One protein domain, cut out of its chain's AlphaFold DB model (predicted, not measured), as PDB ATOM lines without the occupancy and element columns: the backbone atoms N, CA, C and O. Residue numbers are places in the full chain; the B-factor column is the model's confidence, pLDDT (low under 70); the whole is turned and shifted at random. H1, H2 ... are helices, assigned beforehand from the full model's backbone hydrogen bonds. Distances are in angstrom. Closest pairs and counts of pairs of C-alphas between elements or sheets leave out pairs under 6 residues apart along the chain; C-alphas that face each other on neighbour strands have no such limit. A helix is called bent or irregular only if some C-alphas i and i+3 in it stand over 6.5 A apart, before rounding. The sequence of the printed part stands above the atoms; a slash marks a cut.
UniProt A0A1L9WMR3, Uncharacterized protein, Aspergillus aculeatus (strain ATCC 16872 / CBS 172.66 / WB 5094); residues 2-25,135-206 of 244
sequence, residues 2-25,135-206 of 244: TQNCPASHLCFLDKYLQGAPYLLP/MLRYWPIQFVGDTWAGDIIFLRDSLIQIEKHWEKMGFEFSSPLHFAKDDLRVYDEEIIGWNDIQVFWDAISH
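Overview. This is residues 2 to 25 and 135 to 206 of the 244 residues of an uncharacterized protein of Aspergillus aculeatus (strain ATCC 16872 / CBS 172.66 / WB 5094) (UniProt A0A1L9WMR3). The longest helix, H4, crosses the H3 side of a small body of three helices, H1, H2 and H3, and its far end, residues 195 to 204, sticks out as an arm with residues 205 and 206. In the body H2 and H3 make a hairpin, and H1 packs on H3. The printed part has 96 residues with four named helices, in the order H1, H2, H3, H4, and no named strand; the class is all helix. It is compact, with a radius of gyration of the C-alphas of 14.2 A, but elongated, spanning 46 by 29 by 26 A.

Arrangement. H4, residues 181 to 204, touches H3, residues 152 to 165, with residues 187 to 191 alone, and H3 touches H4 with residues 153 to 157 alone; the closest C-alphas, those of Ile 153 and Ile 191, are 7.4 A apart, and the two helices stand at a steep tilt of 62 degrees, opposite ways. H3 is the hub, touching three helices. H2, residues 135 to 146, forms a helical hairpin with H3, at a shallow tilt of 27 degrees; the closest C-alphas, of Phe 143 and Leu 155, are 5.1 A apart. H1, residues 6 to 22, touches H3 the same way at 36 degrees, only just steep, closest at the C-alphas of Phe 12 and Arg 156, 6.6 A. H1 and H2 only just touch, with 3 pairs of C-alphas within 8 A, the closest those of Leu 13 and Val 144, 6.9 A. H1, H2 and H3 are an up and down bundle, each running against the one before it. H4 is apart from H1 and H2. Every O i to N i+4 pair is within hydrogen-bond range in H3 and H4, but 11 of 13 in H1 and 4 of 8 in H2.

Along the chain. H4 is 35.0 A long, ending at C-alpha 204 (-10.343, -49.100, -65.531). H1, 25.6 A, begins at C-alpha 6 (-25.339, -34.873, -40.614); H3 is 20.3 A and H2 17.6 A. H1 is irregular, C-alphas 18 and 21 being 7.1 A apart, and H2 only just, C-alphas 142 and 145 being 6.7 A apart.

Size, cuts and confidence. Residues 26 to 134 are not printed, and C-alphas 25 and 135 are 11.8 A apart across the cut. The link from H2 to H3 is tight, and that from H3 to H4, residues 166 to 180, is long. Residues 197 to 206 have pLDDT under 70.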
ATOM      1  N   THR A   2     -26.205 -43.083 -42.339       79.50
ATOM      2  CA  THR A   2     -25.933 -42.991 -43.792       79.50
ATOM      3  C   THR A   2     -25.089 -41.755 -44.124       79.50
ATOM      4  O   THR A   2     -25.143 -40.769 -43.388       79.50
ATOM      5  N   GLN A   3     -24.372 -41.790 -45.256       85.38
ATOM      6  CA  GLN A   3     -23.486 -40.714 -45.742       85.38
ATOM      7  C   GLN A   3     -24.146 -39.331 -45.849       85.38
ATOM      8  O   GLN A   3     -23.505 -38.319 -45.632       85.38
ATOM      9  N   ASN A   4     -25.438 -39.247 -46.175       87.50
ATOM     10  CA  ASN A   4     -26.105 -37.955 -46.408       87.50
ATOM     11  C   ASN A   4     -26.808 -37.395 -45.157       87.50
ATOM     12  O   ASN A   4     -27.665 -36.517 -45.260       87.50
ATOM     13  N   CYS A   5     -26.512 -37.932 -43.971       90.06
ATOM     14  CA  CYS A   5     -27.181 -37.569 -42.727       90.06
ATOM     15  C   CYS A   5     -26.188 -36.912 -41.754       90.06
ATOM     16  O   CYS A   5     -25.401 -37.635 -41.144       90.06
ATOM     17  N   PRO A   6     -26.263 -35.586 -41.507       93.69
ATOM     18  CA  PRO A   6     -25.339 -34.873 -40.614       93.69
ATOM     19  C   PRO A   6     -25.198 -35.488 -39.217       93.69
ATOM     20  O   PRO A   6     -24.100 -35.556 -38.672       93.69
ATOM     21  N   ALA A   7     -26.293 -36.008 -38.652       93.50
ATOM     22  CA  ALA A   7     -26.268 -36.683 -37.355       93.50
ATOM     23  C   ALA A   7     -25.400 -37.957 -37.358       93.50
ATOM     24  O   ALA A   7     -24.842 -38.318 -36.325       93.50
ATOM     25  N   SER A   8     -25.248 -38.618 -38.511       90.44
ATOM     26  CA  SER A   8     -24.344 -39.766 -38.655       90.44
ATOM     27  C   SER A   8     -22.881 -39.329 -38.545       90.44
ATOM     28  O   SER A   8     -22.117 -39.984 -37.843       90.44
ATOM     29  N   HIS A   9     -22.500 -38.198 -39.155       93.56
ATOM     30  CA  HIS A   9     -21.138 -37.648 -39.046       93.56
ATOM     31  C   HIS A   9     -20.815 -37.279 -37.608       93.56
ATOM     32  O   HIS A   9     -19.805 -37.733 -37.083       93.56
ATOM     33  N   LEU A  10     -21.712 -36.547 -36.943       95.12
ATOM     34  CA  LEU A  10     -21.538 -36.191 -35.534       95.12
ATOM     35  C   LEU A  10     -21.368 -37.436 -34.653       95.12
ATOM     36  O   LEU A  10     -20.442 -37.489 -33.856       95.12
ATOM     37  N   CYS A  11     -22.183 -38.474 -34.869       93.94
ATOM     38  CA  CYS A  11     -22.072 -39.733 -34.132       93.94
ATOM     39  C   CYS A  11     -20.683 -40.387 -34.273       93.94
ATOM     40  O   CYS A  11     -20.100 -40.809 -33.272       93.94
ATOM     41  N   PHE A  12     -20.123 -40.476 -35.486       93.94
ATOM     42  CA  PHE A  12     -18.792 -41.077 -35.663       93.94
ATOM     43  C   PHE A  12     -17.655 -40.160 -35.214       93.94
ATOM     44  O   PHE A  12     -16.649 -40.671 -34.729       93.94
ATOM     45  N   LEU A  13     -17.814 -38.838 -35.301       96.38
ATOM     46  CA  LEU A  13     -16.869 -37.893 -34.706       96.38
ATOM     47  C   LEU A  13     -16.846 -38.032 -33.175       96.38
ATOM     48  O   LEU A  13     -15.771 -38.129 -32.591       96.38
ATOM     49  N   ASP A  14     -18.004 -38.162 -32.525       96.88
ATOM     50  CA  ASP A  14     -18.093 -38.405 -31.079       96.88
ATOM     51  C   ASP A  14     -17.478 -39.753 -30.680       96.88
ATOM     52  O   ASP A  14     -16.820 -39.866 -29.642       96.88
ATOM     53  N   LYS A  15     -17.659 -40.798 -31.501       96.69
ATOM     54  CA  LYS A  15     -16.971 -42.085 -31.305       96.69
ATOM     55  C   LYS A  15     -15.462 -41.942 -31.491       96.69
ATOM     56  O   LYS A  15     -14.707 -42.450 -30.668       96.69
ATOM     57  N   TYR A  16     -15.010 -41.220 -32.514       97.44
ATOM     58  CA  TYR A  16     -13.591 -40.939 -32.711       97.44
ATOM     59  C   TYR A  16     -12.986 -40.253 -31.485       97.44
ATOM     60  O   TYR A  16     -11.955 -40.706 -31.003       97.44
ATOM     61  N   LEU A  17     -13.644 -39.234 -30.920       97.69
ATOM     62  CA  LEU A  17     -13.157 -38.541 -29.722       97.69
ATOM     63  C   LEU A  17     -12.996 -39.479 -28.515       97.69
ATOM     64  O   LEU A  17     -12.077 -39.293 -27.722       97.69
ATOM     65  N   GLN A  18     -13.844 -40.505 -28.394       97.31
ATOM     66  CA  GLN A  18     -13.719 -41.534 -27.356       97.31
ATOM     67  C   GLN A  18     -12.524 -42.471 -27.593       97.31
ATOM     68  O   GLN A  18     -11.864 -42.873 -26.638       97.31
ATOM     69  N   GLY A  19     -12.230 -42.816 -28.850       96.25
ATOM     70  CA  GLY A  19     -11.103 -43.682 -29.218       96.25
ATOM     71  C   GLY A  19      -9.752 -42.962 -29.327       96.25
ATOM     72  O   GLY A  19      -8.709 -43.578 -29.106       96.25
ATOM     73  N   ALA A  20      -9.756 -41.663 -29.634       96.50
ATOM     74  CA  ALA A  20      -8.571 -40.867 -29.959       96.50
ATOM     75  C   ALA A  20      -7.434 -40.944 -28.922       96.50
ATOM     76  O   ALA A  20      -6.284 -41.104 -29.346       96.50
ATOM     77  N   PRO A  21      -7.694 -40.920 -27.596       95.38
ATOM     78  CA  PRO A  21      -6.639 -41.029 -26.585       95.38
ATOM     79  C   PRO A  21      -5.813 -42.323 -26.649       95.38
ATOM     80  O   PRO A  21      -4.746 -42.390 -26.046       95.38
ATOM     81  N   TYR A  22      -6.293 -43.342 -27.364       94.94
ATOM     82  CA  TYR A  22      -5.715 -44.685 -27.393       94.94
ATOM     83  C   TYR A  22      -5.090 -45.053 -28.747       94.94
ATOM     84  O   TYR A  22      -4.481 -46.113 -28.889       94.94
ATOM     85  N   LEU A  23      -5.222 -44.186 -29.760       93.38
ATOM     86  CA  LEU A  23      -4.730 -44.472 -31.109       93.38
ATOM     87  C   LEU A  23      -3.202 -44.456 -31.173       93.38
ATOM     88  O   LEU A  23      -2.603 -45.334 -31.791       93.38
ATOM     89  N   LEU A  24      -2.553 -43.499 -30.514       92.62
ATOM     90  CA  LEU A  24      -1.102 -43.360 -30.583       92.62
ATOM     91  C   LEU A  24      -0.391 -44.361 -29.648       92.62
ATOM     92  O   LEU A  24      -0.833 -44.562 -28.517       92.62
ATOM     93  N   PRO A  25       0.705 -44.999 -30.095       90.31
ATOM     94  CA  PRO A  25       1.526 -45.860 -29.255       90.31
ATOM     95  C   PRO A  25       2.341 -45.030 -28.256       90.31
ATOM     96  O   PRO A  25       2.596 -43.846 -28.466       90.31
ATOM     97  N   MET A 135      -1.060 -49.023 -39.292       82.75
ATOM     98  CA  MET A 135      -2.132 -48.575 -40.190       82.75
ATOM     99  C   MET A 135      -3.493 -48.519 -39.496       82.75
ATOM    100  O   MET A 135      -4.231 -47.557 -39.678       82.75
ATOM    101  N   LEU A 136      -3.797 -49.499 -38.643       86.94
ATOM    102  CA  LEU A 136      -5.039 -49.531 -37.873       86.94
ATOM    103  C   LEU A 136      -5.181 -48.292 -36.969       86.94
ATOM    104  O   LEU A 136      -6.255 -47.709 -36.885       86.94
ATOM    105  N   ARG A 137      -4.085 -47.861 -36.336       90.38
ATOM    106  CA  ARG A 137      -3.999 -46.650 -35.505       90.38
ATOM    107  C   ARG A 137      -4.050 -45.363 -36.332       90.38
ATOM    108  O   ARG A 137      -4.601 -44.364 -35.880       90.38
ATOM    109  N   TYR A 138      -3.466 -45.387 -37.528       88.19
ATOM    110  CA  TYR A 138      -3.394 -44.248 -38.443       88.19
ATOM    111  C   TYR A 138      -4.739 -43.913 -39.091       88.19
ATOM    112  O   TYR A 138      -5.103 -42.741 -39.158       88.19
ATOM    113  N   TRP A 139      -5.489 -44.916 -39.552       89.38
ATOM    114  CA  TRP A 139      -6.684 -44.697 -40.367       89.38
ATOM    115  C   TRP A 139      -7.747 -43.790 -39.738       89.38
ATOM    116  O   TRP A 139      -8.175 -42.854 -40.413       89.38
ATOM    117  N   PRO A 140      -8.125 -43.946 -38.454       92.88
ATOM    118  CA  PRO A 140      -9.089 -43.034 -37.849       92.88
ATOM    119  C   PRO A 140      -8.597 -41.580 -37.843       92.88
ATOM    120  O   PRO A 140      -9.395 -40.664 -38.010       92.88
ATOM    121  N   ILE A 141      -7.287 -41.356 -37.679       93.88
ATOM    122  CA  ILE A 141      -6.672 -40.018 -37.694       93.88
ATOM    123  C   ILE A 141      -6.712 -39.428 -39.106       93.88
ATOM    124  O   ILE A 141      -6.994 -38.245 -39.263       93.88
ATOM    125  N   GLN A 142      -6.471 -40.252 -40.126       89.44
ATOM    126  CA  GLN A 142      -6.525 -39.823 -41.520       89.44
ATOM    127  C   GLN A 142      -7.948 -39.446 -41.956       89.44
ATOM    128  O   GLN A 142      -8.136 -38.447 -42.644       89.44
ATOM    129  N   PHE A 143      -8.955 -40.226 -41.555       90.88
ATOM    130  CA  PHE A 143     -10.316 -40.089 -42.083       90.88
ATOM    131  C   PHE A 143     -11.212 -39.125 -41.297       90.88
ATOM    132  O   PHE A 143     -12.231 -38.674 -41.817       90.88
ATOM    133  N   VAL A 144     -10.854 -38.767 -40.058       94.75
ATOM    134  CA  VAL A 144     -11.688 -37.873 -39.231       94.75
ATOM    135  C   VAL A 144     -11.848 -36.471 -39.835       94.75
ATOM    136  O   VAL A 144     -12.880 -35.830 -39.639       94.75
ATOM    137  N   GLY A 145     -10.844 -36.000 -40.581       91.06
ATOM    138  CA  GLY A 145     -10.798 -34.637 -41.111       91.06
ATOM    139  C   GLY A 145     -11.735 -34.370 -42.290       91.06
ATOM    140  O   GLY A 145     -12.058 -33.211 -42.532       91.06
ATOM    141  N   ASP A 146     -12.190 -35.412 -42.994       89.56
ATOM    142  CA  ASP A 146     -12.940 -35.263 -44.249       89.56
ATOM    143  C   ASP A 146     -14.125 -36.232 -44.368       89.56
ATOM    144  O   ASP A 146     -14.383 -36.846 -45.396       89.56
ATOM    145  N   THR A 147     -14.891 -36.389 -43.289       90.62
ATOM    146  CA  THR A 147     -16.013 -37.346 -43.291       90.62
ATOM    147  C   THR A 147     -17.145 -36.973 -44.253       90.62
ATOM    148  O   THR A 147     -17.954 -37.834 -44.591       90.62
ATOM    149  N   TRP A 148     -17.260 -35.701 -44.657       89.38
ATOM    150  CA  TRP A 148     -18.353 -35.225 -45.511       89.38
ATOM    151  C   TRP A 148     -18.045 -35.371 -47.003       89.38
ATOM    152  O   TRP A 148     -18.890 -35.891 -47.729       89.38
ATOM    153  N   ALA A 149     -16.871 -34.922 -47.467       86.62
ATOM    154  CA  ALA A 149     -16.498 -35.042 -48.877       86.62
ATOM    155  C   ALA A 149     -15.768 -36.360 -49.169       86.62
ATOM    156  O   ALA A 149     -15.994 -36.949 -50.220       86.62
ATOM    157  N   GLY A 150     -14.962 -36.844 -48.223       79.00
ATOM    158  CA  GLY A 150     -14.185 -38.077 -48.328       79.00
ATOM    159  C   GLY A 150     -14.895 -39.339 -47.842       79.00
ATOM    160  O   GLY A 150     -14.214 -40.303 -47.545       79.00
ATOM    161  N   ASP A 151     -16.228 -39.343 -47.750       84.31
ATOM    162  CA  ASP A 151     -17.073 -40.447 -47.270       84.31
ATOM    163  C   ASP A 151     -16.856 -40.909 -45.809       84.31
ATOM    164  O   ASP A 151     -15.802 -41.349 -45.354       84.31
ATOM    165  N   ILE A 152     -17.952 -40.936 -45.052       89.62
ATOM    166  CA  ILE A 152     -18.029 -41.350 -43.648       89.62
ATOM    167  C   ILE A 152     -17.644 -42.816 -43.432       89.62
ATOM    168  O   ILE A 152     -17.321 -43.220 -42.310       89.62
ATOM    169  N   ILE A 153     -17.714 -43.625 -44.496       88.44
ATOM    170  CA  ILE A 153     -17.518 -45.071 -44.442       88.44
ATOM    171  C   ILE A 153     -16.102 -45.430 -43.994       88.44
ATOM    172  O   ILE A 153     -15.952 -46.377 -43.231       88.44
ATOM    173  N   PHE A 154     -15.080 -44.650 -44.362       88.25
ATOM    174  CA  PHE A 154     -13.701 -44.935 -43.957       88.25
ATOM    175  C   PHE A 154     -13.458 -44.661 -42.477       88.25
ATOM    176  O   PHE A 154     -12.829 -45.462 -41.779       88.25
ATOM    177  N   LEU A 155     -13.998 -43.551 -41.957       92.44
ATOM    178  CA  LEU A 155     -13.943 -43.289 -40.522       92.44
ATOM    179  C   LEU A 155     -14.696 -44.389 -39.765       92.44
ATOM    180  O   LEU A 155     -14.185 -44.929 -38.788       92.44
ATOM    181  N   ARG A 156     -15.884 -44.765 -40.241       92.50
ATOM    182  CA  ARG A 156     -16.677 -45.845 -39.650       92.50
ATOM    183  C   ARG A 156     -15.930 -47.180 -39.652       92.50
ATOM    184  O   ARG A 156     -15.852 -47.806 -38.599       92.50
ATOM    185  N   ASP A 157     -15.384 -47.596 -40.796       90.12
ATOM    186  CA  ASP A 157     -14.598 -48.825 -40.936       90.12
ATOM    187  C   ASP A 157     -13.434 -48.828 -39.947       90.12
ATOM    188  O   ASP A 157     -13.340 -49.711 -39.099       90.12
ATOM    189  N   SER A 158     -12.601 -47.787 -39.989       92.94
ATOM    190  CA  SER A 158     -11.402 -47.706 -39.157       92.94
ATOM    191  C   SER A 158     -11.716 -47.785 -37.657       92.94
ATOM    192  O   SER A 158     -11.028 -48.498 -36.927       92.94
ATOM    193  N   LEU A 159     -12.799 -47.152 -37.189       95.19
ATOM    194  CA  LEU A 159     -13.244 -47.248 -35.794       95.19
ATOM    195  C   LEU A 159     -13.796 -48.641 -35.435       95.19
ATOM    196  O   LEU A 159     -13.534 -49.129 -34.335       95.19
ATOM    197  N   ILE A 160     -14.519 -49.301 -36.348       93.25
ATOM    198  CA  ILE A 160     -14.964 -50.694 -36.169       93.25
ATOM    199  C   ILE A 160     -13.751 -51.629 -36.087       93.25
ATOM    200  O   ILE A 160     -13.717 -52.530 -35.248       93.25
ATOM    201  N   GLN A 161     -12.734 -51.427 -36.928       91.12
ATOM    202  CA  GLN A 161     -11.517 -52.238 -36.880       91.12
ATOM    203  C   GLN A 161     -10.760 -52.039 -35.560       91.12
ATOM    204  O   GLN A 161     -10.230 -53.019 -35.033       91.12
ATOM    205  N   ILE A 162     -10.743 -50.820 -35.005       93.12
ATOM    206  CA  ILE A 162     -10.170 -50.546 -33.676       93.12
ATOM    207  C   ILE A 162     -10.917 -51.331 -32.596       93.12
ATOM    208  O   ILE A 162     -10.272 -52.024 -31.815       93.12
ATOM    209  N   GLU A 163     -12.255 -51.288 -32.572       95.62
ATOM    210  CA  GLU A 163     -13.051 -52.079 -31.618       95.62
ATOM    211  C   GLU A 163     -12.741 -53.582 -31.752       95.62
ATOM    212  O   GLU A 163     -12.452 -54.250 -30.759       95.62
ATOM    213  N   LYS A 164     -12.737 -54.114 -32.982       92.38
ATOM    214  CA  LYS A 164     -12.489 -55.541 -33.263       92.38
ATOM    215  C   LYS A 164     -11.108 -56.023 -32.813       92.38
ATOM    216  O   LYS A 164     -10.957 -57.188 -32.448       92.38
ATOM    217  N   HIS A 165     -10.095 -55.164 -32.885       92.75
ATOM    218  CA  HIS A 165      -8.714 -55.507 -32.538       92.75
ATOM    219  C   HIS A 165      -8.302 -54.998 -31.156       92.75
ATOM    220  O   HIS A 165      -7.155 -55.199 -30.768       92.75
ATOM    221  N   TRP A 166      -9.222 -54.401 -30.399       95.00
ATOM    222  CA  TRP A 166      -8.936 -53.732 -29.134       95.00
ATOM    223  C   TRP A 166      -8.150 -54.598 -28.143       95.00
ATOM    224  O   TRP A 166      -7.107 -54.187 -27.643       95.00
ATOM    225  N   GLU A 167      -8.596 -55.837 -27.918       92.75
ATOM    226  CA  GLU A 167      -7.909 -56.779 -27.020       92.75
ATOM    227  C   GLU A 167      -6.508 -57.147 -27.534       92.75
ATOM    228  O   GLU A 167      -5.559 -57.237 -26.760       92.75
ATOM    229  N   LYS A 168      -6.351 -57.302 -28.856       92.19
ATOM    230  CA  LYS A 168      -5.058 -57.617 -29.487       92.19
ATOM    231  C   LYS A 168      -4.080 -56.447 -29.421       92.19
ATOM    232  O   LYS A 168      -2.880 -56.677 -29.405       92.19
ATOM    233  N   MET A 169      -4.584 -55.215 -29.351       89.88
ATOM    234  CA  MET A 169      -3.774 -54.010 -29.154       89.88
ATOM    235  C   MET A 169      -3.217 -53.885 -27.725       89.88
ATOM    236  O   MET A 169      -2.460 -52.950 -27.463       89.88
ATOM    237  N   GLY A 170      -3.564 -54.809 -26.819       90.25
ATOM    238  CA  GLY A 170      -2.966 -54.926 -25.489       90.25
ATOM    239  C   GLY A 170      -3.592 -54.033 -24.417       90.25
ATOM    240  O   GLY A 170      -2.961 -53.790 -23.391       90.25
ATOM    241  N   PHE A 171      -4.808 -53.520 -24.630       91.50
ATOM    242  CA  PHE A 171      -5.499 -52.709 -23.625       91.50
ATOM    243  C   PHE A 171      -6.099 -53.574 -22.507       91.50
ATOM    244  O   PHE A 171      -6.789 -54.556 -22.764       91.50
ATOM    245  N   GLU A 172      -5.886 -53.171 -21.251       91.44
ATOM    246  CA  GLU A 172      -6.344 -53.905 -20.055       91.44
ATOM    247  C   GLU A 172      -7.821 -53.654 -19.687       91.44
ATOM    248  O   GLU A 172      -8.326 -54.181 -18.697       91.44
ATOM    249  N   PHE A 173      -8.525 -52.825 -20.457       93.81
ATOM    250  CA  PHE A 173      -9.906 -52.420 -20.199       93.81
ATOM    251  C   PHE A 173     -10.753 -52.527 -21.467       93.81
ATOM    252  O   PHE A 173     -10.231 -52.595 -22.580       93.81
ATOM    253  N   SER A 174     -12.076 -52.541 -21.299       94.88
ATOM    254  CA  SER A 174     -13.020 -52.646 -22.412       94.88
ATOM    255  C   SER A 174     -12.909 -51.467 -23.380       94.88
ATOM    256  O   SER A 174     -12.710 -50.328 -22.960       94.88
ATOM    257  N   SER A 175     -13.090 -51.746 -24.672       94.94
ATOM    258  CA  SER A 175     -13.106 -50.722 -25.720       94.94
ATOM    259  C   SER A 175     -14.103 -49.609 -25.386       94.94
ATOM    260  O   SER A 175     -15.252 -49.920 -25.083       94.94
ATOM    261  N   PRO A 176     -13.717 -48.323 -25.479       95.12
ATOM    262  CA  PRO A 176     -14.665 -47.214 -25.378       95.12
ATOM    263  C   PRO A 176     -15.553 -47.120 -26.629       95.12
ATOM    264  O   PRO A 176     -16.586 -46.453 -26.628       95.12
ATOM    265  N   LEU A 177     -15.149 -47.782 -27.716       94.94
ATOM    266  CA  LEU A 177     -15.925 -47.892 -28.938       94.94
ATOM    267  C   LEU A 177     -16.847 -49.100 -28.836       94.94
ATOM    268  O   LEU A 177     -16.380 -50.211 -28.587       94.94
ATOM    269  N   HIS A 178     -18.132 -48.861 -29.082       92.12
ATOM    270  CA  HIS A 178     -19.152 -49.896 -29.172       92.12
ATOM    271  C   HIS A 178     -20.014 -49.708 -30.414       92.12
ATOM    272  O   HIS A 178     -20.555 -48.614 -30.633       92.12
ATOM    273  N   PHE A 179     -20.168 -50.771 -31.201       90.19
ATOM    274  CA  PHE A 179     -21.034 -50.794 -32.380       90.19
ATOM    275  C   PHE A 179     -22.127 -51.856 -32.230       90.19
ATOM    276  O   PHE A 179     -21.864 -53.022 -31.935       90.19
ATOM    277  N   ALA A 180     -23.386 -51.451 -32.412       87.00
ATOM    278  CA  ALA A 180     -24.504 -52.381 -32.324       87.00
ATOM    279  C   ALA A 180     -24.530 -53.313 -33.545       87.00
ATOM    280  O   ALA A 180     -24.054 -52.967 -34.625       87.00
ATOM    281  N   LYS A 181     -25.159 -54.487 -33.413       83.69
ATOM    282  CA  LYS A 181     -25.292 -55.441 -34.532       83.69
ATOM    283  C   LYS A 181     -25.964 -54.825 -35.761       83.69
ATOM    284  O   LYS A 181     -25.568 -55.123 -36.882       83.69
ATOM    285  N   ASP A 182     -26.946 -53.952 -35.547       80.12
ATOM    286  CA  ASP A 182     -27.614 -53.244 -36.639       80.12
ATOM    287  C   ASP A 182     -26.675 -52.254 -37.341       80.12
ATOM    288  O   ASP A 182     -26.726 -52.131 -38.565       80.12
ATOM    289  N   ASP A 183     -25.766 -51.609 -36.601       78.00
ATOM    290  CA  ASP A 183     -24.734 -50.753 -37.190       78.00
ATOM    291  C   ASP A 183     -23.753 -51.579 -38.023       78.00
ATOM    292  O   ASP A 183     -23.374 -51.159 -39.111       78.00
ATOM    293  N   LEU A 184     -23.360 -52.766 -37.563       82.06
ATOM    294  CA  LEU A 184     -22.464 -53.637 -38.327       82.06
ATOM    295  C   LEU A 184     -23.125 -54.143 -39.614       82.06
ATOM    296  O   LEU A 184     -22.501 -54.096 -40.665       82.06
ATOM    297  N   ARG A 185     -24.413 -54.509 -39.573       80.50
ATOM    298  CA  ARG A 185     -25.144 -54.957 -40.769       80.50
ATOM    299  C   ARG A 185     -25.235 -53.873 -41.844       80.50
ATOM    300  O   ARG A 185     -24.997 -54.148 -43.012       80.50
ATOM    301  N   VAL A 186     -25.577 -52.641 -41.453       77.38
ATOM    302  CA  VAL A 186     -25.631 -51.512 -42.402       77.38
ATOM    303  C   VAL A 186     -24.246 -51.234 -42.986       77.38
ATOM    304  O   VAL A 186     -24.130 -50.947 -44.170       77.38
ATOM    305  N   TYR A 187     -23.201 -51.331 -42.165       80.75
ATOM    306  CA  TYR A 187     -21.824 -51.190 -42.628       80.75
ATOM    307  C   TYR A 187     -21.435 -52.288 -43.630       80.75
ATOM    308  O   TYR A 187     -20.860 -51.962 -44.662       80.75
ATOM    309  N   ASP A 188     -21.780 -53.552 -43.368       82.12
ATOM    310  CA  ASP A 188     -21.450 -54.671 -44.259       82.12
ATOM    311  C   ASP A 188     -22.079 -54.472 -45.651       82.12
ATOM    312  O   ASP A 188     -21.437 -54.712 -46.671       82.12
ATOM    313  N   GLU A 189     -23.317 -53.973 -45.712       78.81
ATOM    314  CA  GLU A 189     -23.987 -53.635 -46.974       78.81
ATOM    315  C   GLU A 189     -23.287 -52.469 -47.708       78.81
ATOM    316  O   GLU A 189     -23.088 -52.531 -48.924       78.81
ATOM    317  N   GLU A 190     -22.884 -51.419 -46.985       77.62
ATOM    318  CA  GLU A 190     -22.201 -50.248 -47.555       77.62
ATOM    319  C   GLU A 190     -20.779 -50.576 -48.044       77.62
ATOM    320  O   GLU A 190     -20.393 -50.136 -49.128       77.62
ATOM    321  N   ILE A 191     -20.008 -51.375 -47.295       76.44
ATOM    322  CA  ILE A 191     -18.619 -51.695 -47.652       76.44
ATOM    323  C   ILE A 191     -18.530 -52.655 -48.835       76.44
ATOM    324  O   ILE A 191     -17.609 -52.537 -49.635       76.44
ATOM    325  N   ILE A 192     -19.504 -53.554 -49.007       75.62
ATOM    326  CA  ILE A 192     -19.614 -54.363 -50.230       75.62
ATOM    327  C   ILE A 192     -19.790 -53.442 -51.439       75.62
ATOM    328  O   ILE A 192     -19.051 -53.564 -52.413       75.62
ATOM    329  N   GLY A 193     -20.712 -52.478 -51.353       71.12
ATOM    330  CA  GLY A 193     -20.918 -51.501 -52.421       71.12
ATOM    331  C   GLY A 193     -19.669 -50.666 -52.715       71.12
ATOM    332  O   GLY A 193     -19.402 -50.354 -53.872       71.12
ATOM    333  N   TRP A 194     -18.883 -50.334 -51.689       71.25
ATOM    334  CA  TRP A 194     -17.633 -49.596 -51.855       71.25
ATOM    335  C   TRP A 194     -16.510 -50.451 -52.463       71.25
ATOM    336  O   TRP A 194     -15.827 -50.006 -53.384       71.25
ATOM    337  N   ASN A 195     -16.366 -51.707 -52.032       72.44
ATOM    338  CA  ASN A 195     -15.425 -52.657 -52.628       72.44
ATOM    339  C   ASN A 195     -15.738 -52.898 -54.111       72.44
ATOM    340  O   ASN A 195     -14.822 -52.939 -54.927       72.44
ATOM    341  N   ASP A 196     -17.018 -52.987 -54.482       72.12
ATOM    342  CA  ASP A 196     -17.432 -53.082 -55.885       72.12
ATOM    343  C   ASP A 196     -16.996 -51.849 -56.700       72.12
ATOM    344  O   ASP A 196     -16.606 -51.980 -57.862       72.12
ATOM    345  N   ILE A 197     -17.036 -50.651 -56.098       68.75
ATOM    346  CA  ILE A 197     -16.555 -49.407 -56.720       68.75
ATOM    347  C   ILE A 197     -15.031 -49.435 -56.892       68.75
ATOM    348  O   ILE A 197     -14.544 -49.032 -57.946       68.75
ATOM    349  N   GLN A 198     -14.276 -49.938 -55.914       66.56
ATOM    350  CA  GLN A 198     -12.819 -50.078 -56.032       66.56
ATOM    351  C   GLN A 198     -12.408 -51.096 -57.090       66.56
ATOM    352  O   GLN A 198     -11.620 -50.768 -57.966       66.56
ATOM    353  N   VAL A 199     -13.009 -52.291 -57.087       69.56
ATOM    354  CA  VAL A 199     -12.781 -53.309 -58.131       69.56
ATOM    355  C   VAL A 199     -13.063 -52.731 -59.516       69.56
ATOM    356  O   VAL A 199     -12.377 -53.035 -60.493       69.56
ATOM    357  N   PHE A 200     -14.083 -51.883 -59.608       69.06
ATOM    358  CA  PHE A 200     -14.385 -51.162 -60.826       69.06
ATOM    359  C   PHE A 200     -13.270 -50.170 -61.218       69.06
ATOM    360  O   PHE A 200     -12.849 -50.199 -62.376       69.06
ATOM    361  N   TRP A 201     -12.775 -49.339 -60.294       64.75
ATOM    362  CA  TRP A 201     -11.664 -48.412 -60.553       64.75
ATOM    363  C   TRP A 201     -10.373 -49.141 -60.936       64.75
ATOM    364  O   TRP A 201      -9.758 -48.789 -61.942       64.75
ATOM    365  N   ASP A 202     -10.031 -50.223 -60.240       67.44
ATOM    366  CA  ASP A 202      -8.901 -51.090 -60.580       67.44
ATOM    367  C   ASP A 202      -9.011 -51.614 -62.016       67.44
ATOM    368  O   ASP A 202      -8.040 -51.580 -62.776       67.44
ATOM    369  N   ALA A 203     -10.208 -52.043 -62.430       66.50
ATOM    370  CA  ALA A 203     -10.444 -52.551 -63.778       66.50
ATOM    371  C   ALA A 203     -10.269 -51.486 -64.875       66.50
ATOM    372  O   ALA A 203      -9.962 -51.842 -66.015       66.50
ATOM    373  N   ILE A 204     -10.462 -50.199 -64.559       67.19
ATOM    374  CA  ILE A 204     -10.343 -49.100 -65.531       67.19
ATOM    375  C   ILE A 204      -9.070 -48.260 -65.387       67.19
ATOM    376  O   ILE A 204      -8.814 -47.421 -66.250       67.19
ATOM    377  N   SER A 205      -8.249 -48.528 -64.371       64.31
ATOM    378  CA  SER A 205      -6.983 -47.837 -64.071       64.31
ATOM    379  C   SER A 205      -6.001 -47.761 -65.251       64.31
ATOM    380  O   SER A 205      -5.189 -46.846 -65.338       64.31
ATOM    381  N   HIS A 206      -6.091 -48.702 -66.196       64.69
ATOM    382  CA  HIS A 206      -5.264 -48.736 -67.408       64.69
ATOM    383  C   HIS A 206      -5.710 -47.726 -68.477       64.69
ATOM    384  O   HIS A 206      -4.949 -47.424 -69.393       64.69
TER     385      HIS A 206